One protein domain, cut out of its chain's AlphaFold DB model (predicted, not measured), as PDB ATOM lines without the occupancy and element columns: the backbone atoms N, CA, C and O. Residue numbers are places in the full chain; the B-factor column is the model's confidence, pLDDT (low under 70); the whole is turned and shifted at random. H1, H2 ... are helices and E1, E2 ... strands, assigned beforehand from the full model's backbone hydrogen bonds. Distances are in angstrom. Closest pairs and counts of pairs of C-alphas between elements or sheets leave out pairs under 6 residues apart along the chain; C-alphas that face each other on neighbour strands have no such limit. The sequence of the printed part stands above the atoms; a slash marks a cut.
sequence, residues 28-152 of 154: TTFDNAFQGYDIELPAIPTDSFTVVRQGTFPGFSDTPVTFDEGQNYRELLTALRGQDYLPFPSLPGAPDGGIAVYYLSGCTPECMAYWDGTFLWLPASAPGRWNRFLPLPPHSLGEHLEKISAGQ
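What this domain is: This is residues 28 to 152 of the 154 residues of an uncharacterized protein of uncultured Flavonifractor sp (UniProt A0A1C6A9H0). A strongly twisted sheet of six strands has two helices, H2 and H3, side by side and running opposite ways over one face, while the very short helix H1 grazes the sheet. A long link, residues 52 to 70, loops far out at one end. The printed part has 125 residues, with three named helices and six named strands in the order H1 E1 H2 E2 E3 E4 E5 E6 H3. The mixed sheet runs E1 E3 E4 E5 E6 E2, and the class is mixed, helices and strands, with 59 residues, under half, in named elements. The whole is compact, with a radius of gyration of the C-alphas of 14.0 A and spans of 43 by 30 by 27 A.

Where its parts are: H1, residues 30 to 33, begins at C-alpha 30 at (125.111, 158.814, 117.035). E1 is residues 47 to 51, 13.7 A. H2, residues 71 to 81, is 15.3 A long and begins at C-alpha 71 at (137.718, 153.964, 129.957). E2 is residues 84 to 88, E3 residues 99 to 104, 16.0 A, and E4 residues 109 to 115, 16.8 A. E5 is residues 120 to 123 and E6 residues 130 to 135, 15.5 A. H3, residues 141 to 151, is 15.5 A long and ends at C-alpha 151 at (140.008, 143.542, 126.048).

How they stand to each other: E1 and E3 are parallel at 25 degrees, with N 51 and O 102 2.8 A apart, within hydrogen-bond range. E3 E4 E5 E6 form a meander, each strand the antiparallel neighbour of the one before, in three hairpins: N 101 and O 113 are 2.8 A apart, N 121 and O 114 2.8 A, N 120 and O 133 2.8 A. Edge strand E2 is antiparallel to E6, with N 88 and O 132 2.8 A apart. H2 and H3 make two layers with the sheet, helices on one face of it. They touch at a shallow tilt of 9 degrees, opposite ways; their closest C-alphas, of Ala 79 and Leu 141, are 6.1 A apart. H3 has a height over the sheet of 8.6 A and runs across the strands, at 81 degrees to E1 on the local plane. H1 only just touches H2, with 3 pairs of C-alphas within 8 A, the closest being Phe 30 and Arg 81 at 5.4 A. H1 and H3 are apart. Every O i to N i+4 pair is within hydrogen-bond range in H2 and H3; H1 is too short for one.

The domain as a whole: The C-alphas farthest apart, of Asp 62 and Pro 92, are 43.1 A apart. The printed part has no cut. The links H1 to E1 and E1 to H2 are long. Mean pLDDT of the printed part is 89.9; residues 138 to 139 and 152 are under 70.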
ATOM      1  N   THR A  28     122.913 161.018 109.909       90.19
ATOM      2  CA  THR A  28     122.695 161.312 111.325       90.19
ATOM      3  C   THR A  28     123.940 160.984 112.131       90.19
ATOM      4  O   THR A  28     124.675 160.055 111.813       90.19
ATOM      5  N   THR A  29     124.150 161.720 113.214       92.50
ATOM      6  CA  THR A  29     125.161 161.392 114.217       92.50
ATOM      7  C   THR A  29     124.611 160.363 115.202       92.50
ATOM      8  O   THR A  29     123.391 160.180 115.312       92.50
ATOM      9  N   PHE A  30     125.504 159.726 115.959       92.88
ATOM     10  CA  PHE A  30     125.111 158.814 117.035       92.88
ATOM     11  C   PHE A  30     124.183 159.485 118.058       92.88
ATOM     12  O   PHE A  30     123.136 158.934 118.372       92.88
ATOM     13  N   ASP A  31     124.516 160.691 118.530       93.19
ATOM     14  CA  ASP A  31     123.736 161.371 119.574       93.19
ATOM     15  C   ASP A  31     122.303 161.721 119.124       93.19
ATOM     16  O   ASP A  31     121.403 161.790 119.954       93.19
ATOM     17  N   ASN A  32     122.075 161.904 117.818       92.00
ATOM     18  CA  ASN A  32     120.736 162.119 117.258       92.00
ATOM     19  C   ASN A  32     119.977 160.802 117.016       92.00
ATOM     20  O   ASN A  32     118.749 160.768 117.089       92.00
ATOM     21  N   ALA A  33     120.698 159.728 116.684       92.06
ATOM     22  CA  ALA A  33     120.123 158.415 116.404       92.06
ATOM     23  C   ALA A  33     119.784 157.631 117.682       92.06
ATOM     24  O   ALA A  33     118.843 156.835 117.686       92.06
ATOM     25  N   PHE A  34     120.554 157.843 118.747       93.44
ATOM     26  CA  PHE A  34     120.430 157.141 120.013       93.44
ATOM     27  C   PHE A  34     119.206 157.621 120.796       93.44
ATOM     28  O   PHE A  34     119.106 158.790 121.165       93.44
ATOM     29  N   GLN A  35     118.268 156.710 121.055       91.50
ATOM     30  CA  GLN A  35     116.989 157.029 121.705       91.50
ATOM     31  C   GLN A  35     116.838 156.412 123.098       91.50
ATOM     32  O   GLN A  35     115.875 156.723 123.793       91.50
ATOM     33  N   GLY A  36     117.780 155.570 123.528       91.62
ATOM     34  CA  GLY A  36     117.736 154.916 124.830       91.62
ATOM     35  C   GLY A  36     118.343 153.521 124.807       91.62
ATOM     36  O   GLY A  36     119.107 153.176 123.907       91.62
ATOM     37  N   TYR A  37     117.981 152.741 125.818       92.25
ATOM     38  CA  TYR A  37     118.417 151.366 126.019       92.25
ATOM     39  C   TYR A  37     117.209 150.430 125.932       92.25
ATOM     40  O   TYR A  37     116.076 150.870 126.132       92.25
ATOM     41  N   ASP A  38     117.447 149.152 125.656       92.12
ATOM     42  CA  ASP A  38     116.406 148.126 125.694       92.12
ATOM     43  C   ASP A  38     116.914 146.857 126.380       92.12
ATOM     44  O   ASP A  38     118.096 146.519 126.318       92.12
ATOM     45  N   ILE A  39     116.017 146.137 127.038       89.00
ATOM     46  CA  ILE A  39     116.303 144.824 127.620       89.00
ATOM     47  C   ILE A  39     116.155 143.745 126.540       89.00
ATOM     48  O   ILE A  39     116.881 142.749 126.555       89.00
ATOM     49  N   GLU A  40     115.233 143.937 125.593       91.69
ATOM     50  CA  GLU A  40     114.988 142.985 124.515       91.69
ATOM     51  C   GLU A  40     115.997 143.177 123.381       91.69
ATOM     52  O   GLU A  40     116.054 144.221 122.733       91.69
ATOM     53  N   LEU A  41     116.800 142.144 123.135       92.00
ATOM     54  CA  LEU A  41     117.816 142.149 122.089       92.00
ATOM     55  C   LEU A  41     117.200 142.053 120.686       92.00
ATOM     56  O   LEU A  41     116.197 141.364 120.503       92.00
ATOM     57  N   PRO A  42     117.837 142.652 119.662       93.00
ATOM     58  CA  PRO A  42     117.356 142.545 118.290       93.00
ATOM     59  C   PRO A  42     117.657 141.181 117.649       93.00
ATOM     60  O   PRO A  42     117.031 140.843 116.647       93.00
ATOM     61  N   ALA A  43     118.637 140.447 118.190       94.50
ATOM     62  CA  ALA A  43     119.127 139.145 117.736       94.50
ATOM     63  C   ALA A  43     119.983 138.480 118.834       94.50
ATOM     64  O   ALA A  43     120.294 139.112 119.845       94.50
ATOM     65  N   ILE A  44     120.383 137.220 118.638       95.00
ATOM     66  CA  ILE A  44     121.259 136.482 119.555       95.00
ATOM     67  C   ILE A  44     122.729 136.858 119.275       95.00
ATOM     68  O   ILE A  44     123.239 136.540 118.197       95.00
ATOM     69  N   PRO A  45     123.442 137.504 120.219       94.69
ATOM     70  CA  PRO A  45     124.849 137.849 120.039       94.69
ATOM     71  C   PRO A  45     125.765 136.627 120.173       94.69
ATOM     72  O   PRO A  45     125.480 135.706 120.941       94.69
ATOM     73  N   THR A  46     126.899 136.644 119.469       94.75
ATOM     74  CA  THR A  46     128.018 135.724 119.746       94.75
ATOM     75  C   THR A  46     128.938 136.291 120.816       94.75
ATOM     76  O   THR A  46     129.363 135.545 121.693       94.75
ATOM     77  N   ASP A  47     129.175 137.602 120.787       93.56
ATOM     78  CA  ASP A  47     129.982 138.305 121.777       93.56
ATOM     79  C   ASP A  47     129.167 139.395 122.461       93.56
ATOM     80  O   ASP A  47     128.230 139.971 121.902       93.56
ATOM     81  N   SER A  48     129.533 139.718 123.693       93.31
ATOM     82  CA  SER A  48     128.986 140.894 124.348       93.31
ATOM     83  C   SER A  48     129.955 141.463 125.355       93.31
ATOM     84  O   SER A  48     130.768 140.744 125.932       93.31
ATOM     85  N   PHE A  49     129.838 142.761 125.582       93.31
ATOM     86  CA  PHE A  49     130.618 143.439 126.597       93.31
ATOM     87  C   PHE A  49     129.767 144.490 127.295       93.31
ATOM     88  O   PHE A  49     128.802 145.021 126.738       93.31
ATOM     89  N   THR A  50     130.118 144.773 128.546       93.88
ATOM     90  CA  THR A  50     129.397 145.743 129.371       93.88
ATOM     91  C   THR A  50     130.270 146.967 129.591       93.88
ATOM     92  O   THR A  50     131.472 146.874 129.843       93.88
ATOM     93  N   VAL A  51     129.664 148.143 129.486       93.75
ATOM     94  CA  VAL A  51     130.310 149.427 129.726       93.75
ATOM     95  C   VAL A  51     129.656 150.146 130.897       93.75
ATOM     96  O   VAL A  51     128.439 150.124 131.083       93.75
ATOM     97  N   VAL A  52     130.493 150.815 131.686       93.69
ATOM     98  CA  VAL A  52     130.091 151.610 132.846       93.69
ATOM     99  C   VAL A  52     130.587 153.039 132.686       93.69
ATOM    100  O   VAL A  52     131.700 153.286 132.220       93.69
ATOM    101  N   ARG A  53     129.755 154.009 133.058       92.44
ATOM    102  CA  ARG A  53     130.100 155.429 132.961       92.44
ATOM    103  C   ARG A  53     130.750 155.895 134.257       92.44
ATOM    104  O   ARG A  53     130.255 155.618 135.339       92.44
ATOM    105  N   GLN A  54     131.817 156.679 134.147       92.75
ATOM    106  CA  GLN A  54     132.435 157.321 135.307       92.75
ATOM    107  C   GLN A  54     131.390 158.059 136.165       92.75
ATOM    108  O   GLN A  54     130.544 158.793 135.641       92.75
ATOM    109  N   GLY A  55     131.487 157.892 137.483       90.31
ATOM    110  CA  GLY A  55     130.594 158.523 138.451       90.31
ATOM    111  C   GLY A  55     129.256 157.808 138.650       90.31
ATOM    112  O   GLY A  55     128.458 158.282 139.455       90.31
ATOM    113  N   THR A  56     128.987 156.701 137.947       90.06
ATOM    114  CA  THR A  56     127.819 155.855 138.231       90.06
ATOM    115  C   THR A  56     128.127 154.818 139.308       90.06
ATOM    116  O   THR A  56     129.285 154.560 139.630       90.06
ATOM    117  N   PHE A  57     127.067 154.231 139.864       89.44
ATOM    118  CA  PHE A  57     127.109 153.225 140.924       89.44
ATOM    119  C   PHE A  57     126.461 151.933 140.394       89.44
ATOM    120  O   PHE A  57     125.267 151.711 140.602       89.44
ATOM    121  N   PRO A  58     127.178 151.134 139.583       87.31
ATOM    122  CA  PRO A  58     126.639 149.909 139.008       87.31
ATOM    123  C   PRO A  58     126.407 148.841 140.088       87.31
ATOM    124  O   PRO A  58     127.161 148.722 141.055       87.31
ATOM    125  N   GLY A  59     125.360 148.038 139.914       83.88
ATOM    126  CA  GLY A  59     124.937 147.011 140.859       83.88
ATOM    127  C   GLY A  59     124.511 147.594 142.205       83.88
ATOM    128  O   GLY A  59     123.584 148.397 142.290       83.88
ATOM    129  N   PHE A  60     125.230 147.173 143.244       81.56
ATOM    130  CA  PHE A  60     125.114 147.642 144.628       81.56
ATOM    131  C   PHE A  60     126.408 148.318 145.106       81.56
ATOM    132  O   PHE A  60     126.705 148.315 146.297       81.56
ATOM    133  N   SER A  61     127.232 148.819 144.181       84.88
ATOM    134  CA  SER A  61     128.489 149.469 144.547       84.88
ATOM    135  C   SER A  61     128.223 150.781 145.283       84.88
ATOM    136  O   SER A  61     127.562 151.666 144.744       84.88
ATOM    137  N   ASP A  62     128.803 150.939 146.473       87.06
ATOM    138  CA  ASP A  62     128.827 152.214 147.205       87.06
ATOM    139  C   ASP A  62     129.942 153.149 146.708       87.06
ATOM    140  O   ASP A  62     129.990 154.333 147.052       87.06
ATOM    141  N   THR A  63     130.858 152.630 145.886       89.44
ATOM    142  CA  THR A  63     131.933 153.404 145.268       89.44
ATOM    143  C   THR A  63     131.576 153.758 143.825       89.44
ATOM    144  O   THR A  63     131.173 152.869 143.066       89.44
ATOM    145  N   PRO A  64     131.726 155.032 143.419       91.00
ATOM    146  CA  PRO A  64     131.477 155.427 142.043       91.00
ATOM    147  C   PRO A  64     132.560 154.870 141.120       91.00
ATOM    148  O   PRO A  64     133.732 154.816 141.493       91.00
ATOM    149  N   VAL A  65     132.173 154.554 139.887       91.50
ATOM    150  CA  VAL A  65     133.099 154.152 138.821       91.50
ATOM    151  C   VAL A  65     134.145 155.245 138.610       91.50
ATOM    152  O   VAL A  65     133.816 156.413 138.362       91.50
ATOM    153  N   THR A  66     135.410 154.859 138.706       93.44
ATOM    154  CA  THR A  66     136.567 155.739 138.537       93.44
ATOM    155  C   THR A  66     136.783 156.124 137.072       93.44
ATOM    156  O   THR A  66     136.101 155.662 136.153       93.44
ATOM    157  N   PHE A  67     137.737 157.028 136.825       91.00
ATOM    158  CA  PHE A  67     138.091 157.396 135.457       91.00
ATOM    159  C   PHE A  67     138.620 156.185 134.680       91.00
ATOM    160  O   PHE A  67     138.160 155.953 133.565       91.00
ATOM    161  N   ASP A  68     139.520 155.394 135.258       91.38
ATOM    162  CA  ASP A  68     140.150 154.270 134.556       91.38
ATOM    163  C   ASP A  68     139.146 153.143 134.279       91.38
ATOM    164  O   ASP A  68     139.053 152.662 133.154       91.38
ATOM    165  N   GLU A  69     138.281 152.815 135.242       89.56
ATOM    166  CA  GLU A  69     137.208 151.823 135.047       89.56
ATOM    167  C   GLU A  69     136.211 152.242 133.952       89.56
ATOM    168  O   GLU A  69     135.721 151.416 133.184       89.56
ATOM    169  N   GLY A  70     135.937 153.545 133.828       90.25
ATOM    170  CA  GLY A  70     135.071 154.095 132.784       90.25
ATOM    171  C   GLY A  70     135.736 154.256 131.409       90.25
ATOM    172  O   GLY A  70     135.132 154.870 130.524       90.25
ATOM    173  N   GLN A  71     136.974 153.787 131.211       92.00
ATOM    174  CA  GLN A  71     137.718 153.964 129.957       92.00
ATOM    175  C   GLN A  71     136.991 153.351 128.759       92.00
ATOM    176  O   GLN A  71     136.770 154.052 127.771       92.00
ATOM    177  N   ASN A  72     136.525 152.107 128.877       91.50
ATOM    178  CA  ASN A  72     135.835 151.405 127.789       91.50
ATOM    179  C   ASN A  72     134.569 152.141 127.326       91.50
ATOM    180  O   ASN A  72     134.296 152.213 126.132       91.50
ATOM    181  N   TYR A  73     133.822 152.758 128.249       92.75
ATOM    182  CA  TYR A  73     132.656 153.575 127.900       92.75
ATOM    183  C   TYR A  73     133.042 154.823 127.095       92.75
ATOM    184  O   TYR A  73     132.365 155.181 126.131       92.75
ATOM    185  N   ARG A  74     134.146 155.491 127.458       93.44
ATOM    186  CA  ARG A  74     134.635 156.663 126.713       93.44
ATOM    187  C   ARG A  74     135.171 156.283 125.337       93.44
ATOM    188  O   ARG A  74     134.894 156.997 124.376       93.44
ATOM    189  N   GLU A  75     135.910 155.183 125.239       92.88
ATOM    190  CA  GLU A  75     136.413 154.662 123.964       92.88
ATOM    191  C   GLU A  75     135.258 154.274 123.038       92.88
ATOM    192  O   GLU A  75     135.223 154.721 121.892       92.88
ATOM    193  N   LEU A  76     134.257 153.561 123.564       94.06
ATOM    194  CA  LEU A  76     133.031 153.228 122.843       94.06
ATOM    195  C   LEU A  76     132.323 154.482 122.320       94.06
ATOM    196  O   LEU A  76     132.023 154.570 121.132       94.06
ATOM    197  N   LEU A  77     132.060 155.470 123.183       93.81
ATOM    198  CA  LEU A  77     131.389 156.701 122.761       93.81
ATOM    199  C   LEU A  77     132.204 157.481 121.730       93.81
ATOM    200  O   LEU A  77     131.621 158.096 120.843       93.81
ATOM    201  N   THR A  78     133.533 157.462 121.832       92.75
ATOM    202  CA  THR A  78     134.414 158.090 120.840       92.75
ATOM    203  C   THR A  78     134.281 157.390 119.491       92.75
ATOM    204  O   THR A  78     134.114 158.063 118.478       92.75
ATOM    205  N   ALA A  79     134.278 156.054 119.474       92.25
ATOM    206  CA  ALA A  79     134.090 155.271 118.255       92.25
ATOM    207  C   ALA A  79     132.702 155.496 117.635       92.25
ATOM    208  O   ALA A  79     132.596 155.706 116.430       92.25
ATOM    209  N   LEU A  80     131.646 155.514 118.455       93.44
ATOM    210  CA  LEU A  80     130.277 155.723 117.986       93.44
ATOM    211  C   LEU A  80     130.053 157.146 117.461       93.44
ATOM    212  O   LEU A  80     129.437 157.317 116.414       93.44
ATOM    213  N   ARG A  81     130.558 158.171 118.157       93.00
ATOM    214  CA  ARG A  81     130.399 159.587 117.770       93.00
ATOM    215  C   ARG A  81     131.352 160.041 116.673       93.00
ATOM    216  O   ARG A  81     131.100 161.067 116.056       93.00
ATOM    217  N   GLY A  82     132.436 159.306 116.440       89.81
ATOM    218  CA  GLY A  82     133.388 159.589 115.368       89.81
ATOM    219  C   GLY A  82     132.868 159.263 113.967       89.81
ATOM    220  O   GLY A  82     133.609 159.460 113.010       89.81
ATOM    221  N   GLN A  83     131.636 158.758 113.851       88.50
ATOM    222  CA  GLN A  83     131.032 158.307 112.602       88.50
ATOM    223  C   GLN A  83     129.710 159.018 112.328       88.50
ATOM    224  O   GLN A  83     128.925 159.286 113.242       88.50
ATOM    225  N   ASP A  84     129.439 159.210 111.040       91.00
ATOM    226  CA  ASP A  84     128.099 159.487 110.544       91.00
ATOM    227  C   ASP A  84     127.406 158.184 110.150       91.00
ATOM    228  O   ASP A  84     128.026 157.216 109.703       91.00
ATOM    229  N   TYR A  85     126.087 158.176 110.280       91.50
ATOM    230  CA  TYR A  85     125.254 157.014 110.035       91.50
ATOM    231  C   TYR A  85     124.191 157.322 108.996       91.50
ATOM    232  O   TYR A  85     123.562 158.381 109.021       91.50
ATOM    233  N   LEU A  86     123.943 156.361 108.109       91.44
ATOM    234  CA  LEU A  86     122.796 156.388 107.213       91.44
ATOM    235  C   LEU A  86     121.699 155.480 107.792       91.44
ATOM    236  O   LEU A  86     121.958 154.288 107.986       91.44
ATOM    237  N   PRO A  87     120.492 155.988 108.091       91.12
ATOM    238  CA  PRO A  87     119.401 155.139 108.547       91.12
ATOM    239  C   PRO A  87     118.966 154.196 107.423       91.12
ATOM    240  O   PRO A  87     118.894 154.589 106.264       91.12
ATOM    241  N   PHE A  88     118.645 152.951 107.764       88.06
ATOM    242  CA  PHE A  88     118.104 151.948 106.848       88.06
ATOM    243  C   PHE A  88     116.808 151.353 107.409       88.06
ATOM    244  O   PHE A  88     116.637 151.277 108.625       88.06
ATOM    245  N   PRO A  89     115.892 150.862 106.553       85.06
ATOM    246  CA  PRO A  89     114.714 150.142 107.026       85.06
ATOM    247  C   PRO A  89     115.130 148.922 107.854       85.06
ATOM    248  O   PRO A  89     116.004 148.184 107.418       85.06
ATOM    249  N   SER A  90     114.498 148.659 108.994       82.62
ATOM    250  CA  SER A  90     114.859 147.551 109.901       82.62
ATOM    251  C   SER A  90     114.396 146.155 109.445       82.62
ATOM    252  O   SER A  90     114.288 145.251 110.264       82.62
ATOM    253  N   LEU A  91     114.045 145.986 108.162       78.94
ATOM    254  CA  LEU A  91     113.593 144.712 107.596       78.94
ATOM    255  C   LEU A  91     114.610 144.182 106.567       78.94
ATOM    256  O   LEU A  91     115.000 144.940 105.668       78.94
ATOM    257  N   PRO A  92     115.004 142.894 106.649       81.56
ATOM    258  CA  PRO A  92     114.737 141.959 107.756       81.56
ATOM    259  C   PRO A  92     115.399 142.429 109.067       81.56
ATOM    260  O   PRO A  92     116.258 143.309 109.022       81.56
ATOM    261  N   GLY A  93     114.957 141.884 110.208       87.38
ATOM    262  CA  GLY A  93     115.527 142.189 111.529       87.38
ATOM    263  C   GLY A  93     117.020 141.850 111.629       87.38
ATOM    264  O   GLY A  93     117.611 141.347 110.669       87.38
ATOM    265  N   ALA A  94     117.632 142.142 112.777       92.69
ATOM    266  CA  ALA A  94     119.061 141.907 112.957       92.69
ATOM    267  C   ALA A  94     119.396 140.410 112.835       92.69
ATOM    268  O   ALA A  94     118.620 139.573 113.298       92.69
ATOM    269  N   PRO A  95     120.515 140.053 112.185       94.06
ATOM    270  CA  PRO A  95     120.973 138.673 112.152       94.06
ATOM    271  C   PRO A  95     121.663 138.309 113.470       94.06
ATOM    272  O   PRO A  95     122.258 139.168 114.125       94.06
ATOM    273  N   ASP A  96     121.618 137.027 113.826       95.56
ATOM    274  CA  ASP A  96     122.386 136.474 114.943       95.56
ATOM    275  C   ASP A  96     123.896 136.528 114.661       95.56
ATOM    276  O   ASP A  96     124.335 136.544 113.508       95.56
ATOM    277  N   GLY A  97     124.694 136.495 115.726       92.88
ATOM    278  CA  GLY A  97     126.147 136.343 115.657       92.88
ATOM    279  C   GLY A  97     126.965 137.628 115.796       92.88
ATOM    280  O   GLY A  97     128.179 137.606 115.620       92.88
ATOM    281  N   GLY A  98     126.311 138.745 116.103       93.75
ATOM    282  CA  GLY A  98     126.947 140.039 116.315       93.75
ATOM    283  C   GLY A  98     127.456 140.260 117.740       93.75
ATOM    284  O   GLY A  98     127.485 139.346 118.571       93.75
ATOM    285  N   ILE A  99     127.822 141.512 118.017       95.38
ATOM    286  CA  ILE A  99     128.326 141.986 119.305       95.38
ATOM    287  C   ILE A  99     127.248 142.828 119.991       95.38
ATOM    288  O   ILE A  99     126.864 143.883 119.478       95.38
ATOM    289  N   ALA A 100     126.775 142.394 121.159       96.31
ATOM    290  CA  ALA A 100     125.882 143.194 121.995       96.31
ATOM    291  C   ALA A 100     126.676 144.081 122.962       96.31
ATOM    292  O   ALA A 100     127.584 143.626 123.659       96.31
ATOM    293  N   VAL A 101     126.307 145.356 123.028       96.06
ATOM    294  CA  VAL A 101     126.928 146.343 123.908       96.06
ATOM    295  C   VAL A 101     125.940 146.713 124.997       96.06
ATOM    296  O   VAL A 101     124.912 147.339 124.727       96.06
ATOM    297  N   TYR A 102     126.261 146.355 126.234       95.31
ATOM    298  CA  TYR A 102     125.422 146.647 127.388       95.31
ATOM    299  C   TYR A 102     125.926 147.862 128.144       95.31
ATOM    300  O   TYR A 102     127.120 148.012 128.383       95.31
ATOM    301  N   TYR A 103     125.007 148.704 128.587       94.12
ATOM    302  CA  TYR A 103     125.277 149.758 129.544       94.12
ATOM    303  C   TYR A 103     124.769 149.336 130.918       94.12
ATOM    304  O   TYR A 103     123.606 148.966 131.071       94.12
ATOM    305  N   LEU A 104     125.639 149.394 131.926       91.62
ATOM    306  CA  LEU A 104     125.266 149.085 133.301       91.62
ATOM    307  C   LEU A 104     125.116 150.371 134.115       91.62
ATOM    308  O   LEU A 104     126.093 151.025 134.494       91.62
ATOM    309  N   SER A 105     123.862 150.707 134.408       81.69
ATOM    310  CA  SER A 105     123.476 151.764 135.339       81.69
ATOM    311  C   SER A 105     122.525 151.185 136.377       81.69
ATOM    312  O   SER A 105     121.401 150.812 136.059       81.69
ATOM    313  N   GLY A 106     122.974 151.091 137.629       83.62
ATOM    314  CA  GLY A 106     122.255 150.337 138.658       83.62
ATOM    315  C   GLY A 106     122.379 148.826 138.440       83.62
ATOM    316  O   GLY A 106     123.429 148.358 138.007       83.62
ATOM    317  N   CYS A 107     121.336 148.057 138.762       83.75
ATOM    318  CA  CYS A 107     121.447 146.600 138.927       83.75
ATOM    319  C   CYS A 107     121.329 145.762 137.649       83.75
ATOM    320  O   CYS A 107     121.809 144.630 137.639       83.75
ATOM    321  N   THR A 108     120.693 146.283 136.603       86.12
ATOM    322  CA  THR A 108     120.390 145.512 135.391       86.12
ATOM    323  C   THR A 108     121.131 146.127 134.207       86.12
ATOM    324  O   THR A 108     120.922 147.308 133.934       86.12
ATOM    325  N   PRO A 109     121.996 145.370 133.508       89.88
ATOM    326  CA  PRO A 109     122.560 145.822 132.245       89.88
ATOM    327  C   PRO A 109     121.456 145.951 131.191       89.88
ATOM    328  O   PRO A 109     120.661 145.030 131.009       89.88
ATOM    329  N   GLU A 110     121.434 147.069 130.475       93.06
ATOM    330  CA  GLU A 110     120.501 147.313 129.373       93.06
ATOM    331  C   GLU A 110     121.278 147.387 128.058       93.06
ATOM    332  O   GLU A 110     122.381 147.936 128.004       93.06
ATOM    333  N   CYS A 111     120.742 146.812 126.985       94.56
ATOM    334  CA  CYS A 111     121.398 146.825 125.688       94.56
ATOM    335  C   CYS A 111     121.333 148.235 125.093       94.56
ATOM    336  O   CYS A 111     120.264 148.812 124.900       94.56
ATOM    337  N   MET A 112     122.505 148.796 124.818       95.06
ATOM    338  CA  MET A 112     122.689 150.131 124.253       95.06
ATOM    339  C   MET A 112     122.782 150.085 122.728       95.06
ATOM    340  O   MET A 112     122.321 150.993 122.039       95.06
ATOM    341  N   ALA A 113     123.436 149.053 122.208       96.19
ATOM    342  CA  ALA A 113     123.740 148.906 120.797       96.19
ATOM    343  C   ALA A 113     124.001 147.437 120.465       96.19
ATOM    344  O   ALA A 113     124.510 146.682 121.292       96.19
ATOM    345  N   TYR A 114     123.714 147.058 119.225       96.44
ATOM    346  CA  TYR A 114     124.087 145.763 118.672       96.44
ATOM    347  C   TYR A 114     124.794 145.958 117.333       96.44
ATOM    348  O   TYR A 114     124.298 146.659 116.452       96.44
ATOM    349  N   TRP A 115     125.973 145.366 117.185       95.69
ATOM    350  CA  TRP A 115     126.759 145.410 115.958       95.69
ATOM    351  C   TRP A 115     126.683 144.068 115.249       95.69
ATOM    352  O   TRP A 115     127.149 143.068 115.785       95.69
ATOM    353  N   ASP A 116     126.127 144.039 114.040       93.81
ATOM    354  CA  ASP A 116     125.923 142.786 113.298       93.81
ATOM    355  C   ASP A 116     127.068 142.428 112.328       93.81
ATOM    356  O   ASP A 116     126.956 141.484 111.548       93.81
ATOM    357  N   GLY A 117     128.160 143.201 112.345       91.25
ATOM    358  CA  GLY A 117     129.274 143.087 111.398       91.25
ATOM    359  C   GLY A 117     129.182 144.032 110.194       91.25
ATOM    360  O   GLY A 117     130.173 144.224 109.494       91.25
ATOM    361  N   THR A 118     128.026 144.650 109.940       91.31
ATOM    362  CA  THR A 118     127.823 145.622 108.848       91.31
ATOM    363  C   THR A 118     127.038 146.855 109.292       91.31
ATOM    364  O   THR A 118     127.388 147.982 108.940       91.31
ATOM    365  N   PHE A 119     125.970 146.652 110.055       93.56
ATOM    366  CA  PHE A 119     125.061 147.664 110.551       93.56
ATOM    367  C   PHE A 119     125.141 147.777 112.071       93.56
ATOM    368  O   PHE A 119     125.261 146.795 112.808       93.56
ATOM    369  N   LEU A 120     125.005 149.015 112.529       95.31
ATOM    370  CA  LEU A 120     124.750 149.337 113.918       95.31
ATOM    371  C   LEU A 120     123.239 149.352 114.148       95.31
ATOM    372  O   LEU A 120     122.496 150.069 113.475       95.31
ATOM    373  N   TRP A 121     122.789 148.578 115.120       96.44
ATOM    374  CA  TRP A 121     121.407 148.533 115.566       96.44
ATOM    375  C   TRP A 121     121.290 149.275 116.888       96.44
ATOM    376  O   TRP A 121     122.016 148.976 117.836       96.44
ATOM    377  N   LEU A 122     120.373 150.237 116.946       96.25
ATOM    378  CA  LEU A 122     120.087 151.011 118.152       96.25
ATOM    379  C   LEU A 122     118.625 150.825 118.564       96.25
ATOM    380  O   LEU A 122     117.763 150.751 117.676       96.25
ATOM    381  N   PRO A 123     118.321 150.805 119.871       94.88
ATOM    382  CA  PRO A 123     116.950 150.816 120.354       94.88
ATOM    383  C   PRO A 123     116.160 151.988 119.773       94.88
ATOM    384  O   PRO A 123     116.639 153.125 119.701       94.88
ATOM    385  N   ALA A 124     114.936 151.714 119.340       90.12
ATOM    386  CA  ALA A 124     113.967 152.743 119.006       90.12
ATOM    387  C   ALA A 124     113.213 153.183 120.269       90.12
ATOM    388  O   ALA A 124     113.223 152.513 121.293       90.12
ATOM    389  N   SER A 125     112.475 154.290 120.176       85.12
ATOM    390  CA  SER A 125     111.673 154.806 121.299       85.12
ATOM    391  C   SER A 125     110.584 153.838 121.794       85.12
ATOM    392  O   SER A 125     110.024 154.039 122.868       85.12
ATOM    393  N   ALA A 126     110.218 152.833 120.991       85.25
ATOM    394  CA  ALA A 126     109.254 151.808 121.368       85.25
ATOM    395  C   ALA A 126     110.005 150.529 121.781       85.25
ATOM    396  O   ALA A 126     110.827 150.073 120.984       85.25
ATOM    397  N   PRO A 127     109.687 149.928 122.944       83.50
ATOM    398  CA  PRO A 127     110.328 148.699 123.411       83.50
ATOM    399  C   PRO A 127     110.261 147.566 122.381       83.50
ATOM    400  O   PRO A 127     109.260 147.430 121.667       83.50
ATOM    401  N   GLY A 128     111.328 146.776 122.296       85.75
ATOM    402  CA  GLY A 128     111.482 145.655 121.368       85.75
ATOM    403  C   GLY A 128     111.676 146.075 119.906       85.75
ATOM    404  O   GLY A 128     111.816 145.225 119.023       85.75
ATOM    405  N   ARG A 129     111.686 147.381 119.593       90.12
ATOM    406  CA  ARG A 129     111.946 147.879 118.237       90.12
ATOM    407  C   ARG A 129     113.359 148.411 118.119       90.12
ATOM    408  O   ARG A 129     113.822 149.186 118.944       90.12
ATOM    409  N   TRP A 130     113.986 148.075 117.000       94.56
ATOM    410  CA  TRP A 130     115.364 148.442 116.716       94.56
ATOM    411  C   TRP A 130     115.476 149.154 115.372       94.56
ATOM    412  O   TRP A 130     114.852 148.766 114.379       94.56
ATOM    413  N   ASN A 131     116.265 150.221 115.351       93.94
ATOM    414  CA  ASN A 131     116.586 150.999 114.165       93.94
ATOM    415  C   ASN A 131     117.935 150.550 113.614       93.94
ATOM    416  O   ASN A 131     118.895 150.386 114.367       93.94
ATOM    417  N   ARG A 132     117.999 150.368 112.295       94.50
ATOM    418  CA  ARG A 132     119.204 149.934 111.593       94.50
ATOM    419  C   ARG A 132     119.944 151.129 111.008       94.50
ATOM    420  O   ARG A 132     119.345 151.944 110.308       94.50
ATOM    421  N   PHE A 133     121.250 151.184 111.223       93.19
ATOM    422  CA  PHE A 133     122.114 152.254 110.747       93.19
ATOM    423  C   PHE A 133     123.355 151.690 110.064       93.19
ATOM    424  O   PHE A 133     124.023 150.808 110.595       93.19
ATOM    425  N   LEU A 134     123.682 152.211 108.886       92.00
ATOM    426  CA  LEU A 134     124.937 151.911 108.207       92.00
ATOM    427  C   LEU A 134     125.984 152.954 108.625       92.00
ATOM    428  O   LEU A 134     125.790 154.128 108.292       92.00
ATOM    429  N   PRO A 135     127.067 152.575 109.324       91.69
ATOM    430  CA  PRO A 135     128.179 153.483 109.577       91.69
ATOM    431  C   PRO A 135     128.868 153.835 108.257       91.69
ATOM    432  O   PRO A 135     129.232 152.962 107.461       91.69
ATOM    433  N   LEU A 136     129.039 155.128 108.015       87.62
ATOM    434  CA  LEU A 136     129.732 155.633 106.841       87.62
ATOM    435  C   LEU A 136     131.253 155.640 107.074       87.62
ATOM    436  O   LEU A 136     131.699 155.563 108.217       87.62
ATOM    437  N   PRO A 137     132.070 155.673 106.004       74.56
ATOM    438  CA  PRO A 137     133.519 155.736 106.139       74.56
ATOM    439  C   PRO A 137     133.964 156.916 107.019       74.56
ATOM    440  O   PRO A 137     133.377 157.994 106.906       74.56
ATOM    441  N   PRO A 138     135.054 156.758 107.795       57.97
ATOM    442  CA  PRO A 138     136.037 155.666 107.735       57.97
ATOM    443  C   PRO A 138     135.626 154.422 108.552       57.97
ATOM    444  O   PRO A 138     135.405 154.518 109.747       57.97
ATOM    445  N   HIS A 139     135.569 153.238 107.927       62.88
ATOM    446  CA  HIS A 139     134.998 151.975 108.448       62.88
ATOM    447  C   HIS A 139     135.724 151.302 109.639       62.88
ATOM    448  O   HIS A 139     135.940 150.096 109.631       62.88
ATOM    449  N   SER A 140     136.086 152.033 110.688       77.44
ATOM    450  CA  SER A 140     136.795 151.475 111.845       77.44
ATOM    451  C   SER A 140     135.878 151.046 112.994       77.44
ATOM    452  O   SER A 140     136.384 150.619 114.027       77.44
ATOM    453  N   LEU A 141     134.550 151.199 112.878       86.94
ATOM    454  CA  LEU A 141     133.638 150.932 114.000       86.94
ATOM    455  C   LEU A 141     133.718 149.471 114.467       86.94
ATOM    456  O   LEU A 141     133.914 149.241 115.656       86.94
ATOM    457  N   GLY A 142     133.638 148.508 113.542       86.88
ATOM    458  CA  GLY A 142     133.734 147.081 113.868       86.88
ATOM    459  C   GLY A 142     135.040 146.730 114.584       86.88
ATOM    460  O   GLY A 142     135.003 146.179 115.676       86.88
ATOM    461  N   GLU A 143     136.181 147.171 114.046       88.00
ATOM    462  CA  GLU A 143     137.504 146.940 114.648       88.00
ATOM    463  C   GLU A 143     137.617 147.517 116.071       88.00
ATOM    464  O   GLU A 143     138.209 146.896 116.955       88.00
ATOM    465  N   HIS A 144     137.038 148.698 116.324       89.44
ATOM    466  CA  HIS A 144     137.023 149.281 117.670       89.44
ATOM    467  C   HIS A 144     136.151 148.467 118.630       89.44
ATOM    468  O   HIS A 144     136.561 148.242 119.768       89.44
ATOM    469  N   LEU A 145     134.975 148.015 118.186       90.12
ATOM    470  CA  LEU A 145     134.075 147.205 119.011       90.12
ATOM    471  C   LEU A 145     134.686 145.838 119.331       90.12
ATOM    472  O   LEU A 145     134.660 145.421 120.486       90.12
ATOM    473  N   GLU A 146     135.305 145.184 118.349       89.69
ATOM    474  CA  GLU A 146     136.027 143.923 118.531       89.69
ATOM    475  C   GLU A 146     137.196 144.083 119.508       89.69
ATOM    476  O   GLU A 146     137.368 143.262 120.406       89.69
ATOM    477  N   LYS A 147     137.965 145.173 119.398       88.69
ATOM    478  CA  LYS A 147     139.067 145.464 120.323       88.69
ATOM    479  C   LYS A 147     138.583 145.667 121.760       88.69
ATOM    480  O   LYS A 147     139.218 145.157 122.682       88.69
ATOM    481  N   ILE A 148     137.486 146.403 121.960       87.00
ATOM    482  CA  ILE A 148     136.906 146.609 123.295       87.00
ATOM    483  C   ILE A 148     136.389 145.274 123.845       87.00
ATOM    484  O   ILE A 148     136.686 144.941 124.989       87.00
ATOM    485  N   SER A 149     135.686 144.490 123.020       85.19
ATOM    486  CA  SER A 149     135.172 143.168 123.392       85.19
ATOM    487  C   SER A 149     136.301 142.211 123.794       85.19
ATOM    488  O   SER A 149     136.243 141.589 124.847       85.19
ATOM    489  N   ALA A 150     137.381 142.149 123.011       83.06
ATOM    490  CA  ALA A 150     138.534 141.287 123.281       83.06
ATOM    491  C   ALA A 150     139.342 141.711 124.523       83.06
ATOM    492  O   ALA A 150     139.948 140.869 125.186       83.06
ATOM    493  N   GLY A 151     139.360 143.010 124.846       74.38
ATOM    494  CA  GLY A 151     140.008 143.542 126.048       74.38
ATOM    495  C   GLY A 151     139.258 143.237 127.349       74.38
ATOM    496  O   GLY A 151     139.837 143.374 128.425       74.38
ATOM    497  N   GLN A 152     137.996 142.806 127.265       61.94
ATOM    498  CA  GLN A 152     137.187 142.347 128.392       61.94
ATOM    499  C   GLN A 152     137.206 140.813 128.442       61.94
ATOM    500  O   GLN A 152     136.220 140.148 128.148       61.94
TER     501      GLN A 152